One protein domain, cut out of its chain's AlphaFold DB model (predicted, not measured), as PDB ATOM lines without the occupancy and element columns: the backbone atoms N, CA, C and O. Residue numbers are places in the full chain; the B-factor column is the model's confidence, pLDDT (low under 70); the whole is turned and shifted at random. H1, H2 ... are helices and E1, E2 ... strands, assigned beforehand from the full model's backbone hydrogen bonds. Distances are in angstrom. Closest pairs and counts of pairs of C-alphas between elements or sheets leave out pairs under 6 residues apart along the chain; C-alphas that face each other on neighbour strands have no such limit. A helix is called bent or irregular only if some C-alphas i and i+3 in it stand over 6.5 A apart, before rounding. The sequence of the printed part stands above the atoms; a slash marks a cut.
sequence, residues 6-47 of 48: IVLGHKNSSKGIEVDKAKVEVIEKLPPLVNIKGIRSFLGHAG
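This is residues 6 to 47 of the 48 residues of the protein "Reverse transcriptase" of Trifolium medium (UniProt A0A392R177). The model is a loose, open U of three separate pieces: a short strand, E1, in a small curl of chain at one end, a helix, H1, along the base, and a second helix, H2, on the far arm, where the chain folds back without packing on H1. No two of the three named elements are in contact, and residues 34 to 41, of which 36 to 41 belong to H2, stick out. The printed part has 42 residues, with one named strand and two named helices in the order E1, H1, H2, and its class is mostly helix. The whole is loose, with a radius of gyration of the C-alphas of 12.6 A, and elongated, spanning 32 by 19 by 14 A.

From the first printed residue, residues 6 to 7 pair with residues 10 to 11 of E1, the strand of residues 10 to 13, antiparallel. Residues 12 to 13 of E1 pair with residues 16 to 17, also antiparallel. E1 pairs with no named strand. Next comes H1, residues 21 to 29, and E1 and H1 are apart, with no C-alpha of the one within 8 A of the other. H2, residues 36 to 46, is apart from H1 by the same test. E1 and H2 are apart as well. In both H1 and H2 every O i to N i+4 pair is within hydrogen-bond range. Neither helix is bent.

E1 runs from His 10, with its C-alpha at (21.899, -9.502, 44.492), to Ser 13, over 4 residues. H1 runs from Lys 21, with its C-alpha at (35.358, -11.107, 40.310), to Lys 29, with its C-alpha at (41.846, -21.630, 41.996). Its first and last C-alphas are 12.5 A apart. H2 is the longest helix, with 11 residues, and its first and last C-alphas are 15.2 A apart. It runs from Ile 36, with its C-alpha at (30.062, -33.427, 48.874), to Ala 46, with its C-alpha at (29.986, -18.556, 52.093). Along H1 the y value goes from -11.107 to -21.630, and along H2 it goes from -33.427 to -18.556.

The two C-alphas farthest apart are those of Ser 14 and Lys 37, at 33.5 A. The C-alphas of the first and last printed residues, Ile 6 and Gly 47, are 18.8 A apart. The links from E1 to H1, with 7 residues, and from H1 to H2, with 6 residues, are short. The printed part has no cut. Its mean pLDDT is 79.4, and no printed residue is under 70.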
ATOM      1  N   ILE A   6      16.787  -6.356  41.995       77.00
ATOM      2  CA  ILE A   6      17.466  -6.988  43.134       77.00
ATOM      3  C   ILE A   6      16.689  -8.243  43.532       77.00
ATOM      4  O   ILE A   6      15.532  -8.157  43.936       77.00
ATOM      5  N   VAL A   7      17.323  -9.409  43.426       71.19
ATOM      6  CA  VAL A   7      16.759 -10.699  43.840       71.19
ATOM      7  C   VAL A   7      17.649 -11.266  44.936       71.19
ATOM      8  O   VAL A   7      18.849 -11.418  44.733       71.19
ATOM      9  N   LEU A   8      17.069 -11.548  46.109       71.50
ATOM     10  CA  LEU A   8      17.794 -12.090  47.270       71.50
ATOM     11  C   LEU A   8      19.023 -11.247  47.682       71.50
ATOM     12  O   LEU A   8      20.037 -11.784  48.107       71.50
ATOM     13  N   GLY A   9      18.952  -9.920  47.521       73.06
ATOM     14  CA  GLY A   9      20.059  -9.004  47.838       73.06
ATOM     15  C   GLY A   9      21.129  -8.876  46.748       73.06
ATOM     16  O   GLY A   9      22.048  -8.077  46.894       73.06
ATOM     17  N   HIS A  10      20.991  -9.593  45.630       74.50
ATOM     18  CA  HIS A  10      21.899  -9.502  44.492       74.50
ATOM     19  C   HIS A  10      21.283  -8.713  43.343       74.50
ATOM     20  O   HIS A  10      20.137  -8.943  42.950       74.50
ATOM     21  N   LYS A  11      22.068  -7.797  42.769       79.44
ATOM     22  CA  LYS A  11      21.684  -7.075  41.561       79.44
ATOM     23  C   LYS A  11      21.727  -8.036  40.374       79.44
ATOM     24  O   LYS A  11      22.779  -8.560  40.012       79.44
ATOM     25  N   ASN A  12      20.562  -8.278  39.797       77.88
ATOM     26  CA  ASN A  12      20.387  -9.075  38.600       77.88
ATOM     27  C   ASN A  12      20.228  -8.129  37.406       77.88
ATOM     28  O   ASN A  12      19.430  -7.190  37.455       77.88
ATOM     29  N   SER A  13      21.005  -8.361  36.356       79.31
ATOM     30  CA  SER A  13      20.950  -7.654  35.079       79.31
ATOM     31  C   SER A  13      20.566  -8.641  33.978       79.31
ATOM     32  O   SER A  13      20.694  -9.852  34.138       79.31
ATOM     33  N   SER A  14      20.178  -8.138  32.811       73.38
ATOM     34  CA  SER A  14      20.078  -8.931  31.580       73.38
ATOM     35  C   SER A  14      21.378  -9.684  31.229       73.38
ATOM     36  O   SER A  14      21.324 -10.698  30.538       73.38
ATOM     37  N   LYS A  15      22.535  -9.239  31.748       75.19
ATOM     38  CA  LYS A  15      23.833  -9.946  31.677       75.19
ATOM     39  C   LYS A  15      24.017 -11.058  32.726       75.19
ATOM     40  O   LYS A  15      25.035 -11.742  32.696       75.19
ATOM     41  N   GLY A  16      23.059 -11.243  33.632       74.38
ATOM     42  CA  GLY A  16      23.093 -12.194  34.742       74.38
ATOM     43  C   GLY A  16      23.252 -11.530  36.114       74.38
ATOM     44  O   GLY A  16      23.139 -10.311  36.264       74.38
ATOM     45  N   ILE A  17      23.515 -12.358  37.127       80.25
ATOM     46  CA  ILE A  17      23.779 -11.913  38.501       80.25
ATOM     47  C   ILE A  17      25.171 -11.280  38.554       80.25
ATOM     48  O   ILE A  17      26.154 -11.899  38.150       80.25
ATOM     49  N   GLU A  18      25.260 -10.058  39.075       75.44
ATOM     50  CA  GLU A  18      26.542  -9.386  39.277       75.44
ATOM     51  C   GLU A  18      27.282 -10.055  40.452       75.44
ATOM     52  O   GLU A  18      26.899  -9.918  41.617       75.44
ATOM     53  N   VAL A  19      28.313 -10.849  40.134       75.06
ATOM     54  CA  VAL A  19      29.183 -11.534  41.105       75.06
ATOM     55  C   VAL A  19      30.539 -10.836  41.136       75.06
ATOM     56  O   VAL A  19      31.109 -10.514  40.095       75.06
ATOM     57  N   ASP A  20      31.064 -10.611  42.340       81.00
ATOM     58  CA  ASP A  20      32.404 -10.057  42.539       81.00
ATOM     59  C   ASP A  20      33.463 -10.967  41.895       81.00
ATOM     60  O   ASP A  20      33.560 -12.155  42.218       81.00
ATOM     61  N   LYS A  21      34.276 -10.397  41.002       80.44
ATOM     62  CA  LYS A  21      35.358 -11.107  40.310       80.44
ATOM     63  C   LYS A  21      36.339 -11.763  41.278       80.44
ATOM     64  O   LYS A  21      36.780 -12.875  41.008       80.44
ATOM     65  N   ALA A  22      36.621 -11.143  42.425       77.69
ATOM     66  CA  ALA A  22      37.508 -11.721  43.430       77.69
ATOM     67  C   ALA A  22      36.954 -13.044  43.990       77.69
ATOM     68  O   ALA A  22      37.714 -13.966  44.272       77.69
ATOM     69  N   LYS A  23      35.625 -13.182  44.100       77.31
ATOM     70  CA  LYS A  23      34.987 -14.434  44.537       77.31
ATOM     71  C   LYS A  23      35.079 -15.521  43.466       77.31
ATOM     72  O   LYS A  23      35.243 -16.688  43.808       77.31
ATOM     73  N   VAL A  24      35.008 -15.142  42.189       80.44
ATOM     74  CA  VAL A  24      35.167 -16.073  41.060       80.44
ATOM     75  C   VAL A  24      36.601 -16.592  40.987       80.44
ATOM     76  O   VAL A  24      36.792 -17.802  40.945       80.44
ATOM     77  N   GLU A  25      37.602 -15.714  41.089       82.81
ATOM     78  CA  GLU A  25      39.018 -16.113  41.062       82.81
ATOM     79  C   GLU A  25      39.390 -17.088  42.189       82.81
ATOM     80  O   GLU A  25      40.239 -17.962  42.011       82.81
ATOM     81  N   VAL A  26      38.769 -16.949  43.364       81.69
ATOM     82  CA  VAL A  26      38.968 -17.887  44.476       81.69
ATOM     83  C   VAL A  26      38.402 -19.264  44.130       81.69
ATOM     84  O   VAL A  26      39.069 -20.262  44.383       81.69
ATOM     85  N   ILE A  27      37.213 -19.334  43.520       80.50
ATOM     86  CA  ILE A  27      36.595 -20.603  43.101       80.50
ATOM     87  C   ILE A  27      37.381 -21.251  41.957       80.50
ATOM     88  O   ILE A  27      37.577 -22.461  41.975       80.50
ATOM     89  N   GLU A  28      37.877 -20.467  40.997       82.81
ATOM     90  CA  GLU A  28      38.684 -20.975  39.880       82.81
ATOM     91  C   GLU A  28      40.005 -21.607  40.335       82.81
ATOM     92  O   GLU A  28      40.476 -22.566  39.725       82.81
ATOM     93  N   LYS A  29      40.604 -21.092  41.415       84.00
ATOM     94  CA  LYS A  29      41.846 -21.630  41.996       84.00
ATOM     95  C   LYS A  29      41.611 -22.826  42.916       84.00
ATOM     96  O   LYS A  29      42.579 -23.490  43.296       84.00
ATOM     97  N   LEU A  30      40.366 -23.102  43.308       77.94
ATOM     98  CA  LEU A  30      40.061 -24.278  44.110       77.94
ATOM     99  C   LEU A  30      40.155 -25.536  43.238       77.94
ATOM    100  O   LEU A  30      39.684 -25.542  42.099       77.94
ATOM    101  N   PRO A  31      40.726 -26.633  43.764       79.94
ATOM    102  CA  PRO A  31      40.636 -27.911  43.079       79.94
ATOM    103  C   PRO A  31      39.155 -28.262  42.875       79.94
ATOM    104  O   PRO A  31      38.337 -27.929  43.741       79.94
ATOM    105  N   PRO A  32      38.797 -28.951  41.772       76.25
ATOM    106  CA  PRO A  32      37.426 -29.364  41.518       76.25
ATOM    107  C   PRO A  32      36.821 -29.993  42.772       76.25
ATOM    108  O   PRO A  32      37.325 -30.993  43.288       76.25
ATOM    109  N   LEU A  33      35.757 -29.376  43.289       72.81
ATOM    110  CA  LEU A  33      35.063 -29.819  44.495       72.81
ATOM    111  C   LEU A  33      34.238 -31.072  44.165       72.81
ATOM    112  O   LEU A  33      33.017 -31.038  44.098       72.81
ATOM    113  N   VAL A  34      34.914 -32.198  43.938       78.44
ATOM    114  CA  VAL A  34      34.296 -33.490  43.586       78.44
ATOM    115  C   VAL A  34      33.686 -34.212  44.789       78.44
ATOM    116  O   VAL A  34      32.960 -35.189  44.628       78.44
ATOM    117  N   ASN A  35      33.958 -33.739  46.008       80.44
ATOM    118  CA  ASN A  35      33.446 -34.333  47.238       80.44
ATOM    119  C   ASN A  35      32.361 -33.443  47.865       80.44
ATOM    120  O   ASN A  35      32.601 -32.269  48.153       80.44
ATOM    121  N   ILE A  36      31.203 -34.038  48.169       83.19
ATOM    122  CA  ILE A  36      30.062 -33.427  48.874       83.19
ATOM    123  C   ILE A  36      30.505 -32.707  50.157       83.19
ATOM    124  O   ILE A  36      29.981 -31.644  50.487       83.19
ATOM    125  N   LYS A  37      31.512 -33.238  50.865       86.94
ATOM    126  CA  LYS A  37      32.081 -32.593  52.058       86.94
ATOM    127  C   LYS A  37      32.729 -31.241  51.738       86.94
ATOM    128  O   LYS A  37      32.546 -30.292  52.495       86.94
ATOM    129  N   GLY A  38      33.455 -31.150  50.624       83.69
ATOM    130  CA  GLY A  38      34.074 -29.909  50.153       83.69
ATOM    131  C   GLY A  38      33.024 -28.875  49.755       83.69
ATOM    132  O   GLY A  38      33.103 -27.732  50.190       83.69
ATOM    133  N   ILE A  39      31.992 -29.305  49.022       83.62
ATOM    134  CA  ILE A  39      30.863 -28.447  48.635       83.62
ATOM    135  C   ILE A  39      30.154 -27.902  49.881       83.62
ATOM    136  O   ILE A  39      29.966 -26.695  50.008       83.62
ATOM    137  N   ARG A  40      29.816 -28.764  50.849       86.44
ATOM    138  CA  ARG A  40      29.142 -28.347  52.088       86.44
ATOM    139  C   ARG A  40      30.007 -27.398  52.923       86.44
ATOM    140  O   ARG A  40      29.487 -26.431  53.469       86.44
ATOM    141  N   SER A  41      31.313 -27.655  53.010       85.81
ATOM    142  CA  SER A  41      32.253 -26.781  53.722       85.81
ATOM    143  C   SER A  41      32.354 -25.404  53.067       85.81
ATOM    144  O   SER A  41      32.358 -24.396  53.767       85.81
ATOM    145  N   PHE A  42      32.425 -25.359  51.736       84.00
ATOM    146  CA  PHE A  42      32.470 -24.116  50.975       84.00
ATOM    147  C   PHE A  42      31.187 -23.295  51.155       84.00
ATOM    148  O   PHE A  42      31.259 -22.105  51.446       84.00
ATOM    149  N   LEU A  43      30.017 -23.936  51.060       84.25
ATOM    150  CA  LEU A  43      28.728 -23.266  51.250       84.25
ATOM    151  C   LEU A  43      28.564 -22.718  52.674       84.25
ATOM    152  O   LEU A  43      28.151 -21.574  52.834       84.25
ATOM    153  N   GLY A  44      28.981 -23.481  53.693       87.25
ATOM    154  CA  GLY A  44      28.987 -23.003  55.077       87.25
ATOM    155  C   GLY A  44      29.933 -21.818  55.300       87.25
ATOM    156  O   GLY A  44      29.610 -20.911  56.058       87.25
ATOM    157  N   HIS A  45      31.080 -21.782  54.608       81.81
ATOM    158  CA  HIS A  45      31.980 -20.624  54.640       81.81
ATOM    159  C   HIS A  45      31.385 -19.397  53.937       81.81
ATOM    160  O   HIS A  45      31.563 -18.272  54.395       81.81
ATOM    161  N   ALA A  46      30.657 -19.611  52.841       78.75
ATOM    162  CA  ALA A  46      29.986 -18.556  52.093       78.75
ATOM    163  C   ALA A  46      28.720 -18.011  52.790       78.75
ATOM    164  O   ALA A  46      28.178 -17.005  52.335       78.75
ATOM    165  N   GLY A  47      28.281 -18.627  53.896       77.06
ATOM    166  CA  GLY A  47      27.152 -18.157  54.701       77.06
ATOM    167  C   GLY A  47      25.777 -18.430  54.085       77.06
ATOM    168  O   GLY A  47      24.847 -17.670  54.352       77.06
TER     169      GLY A  47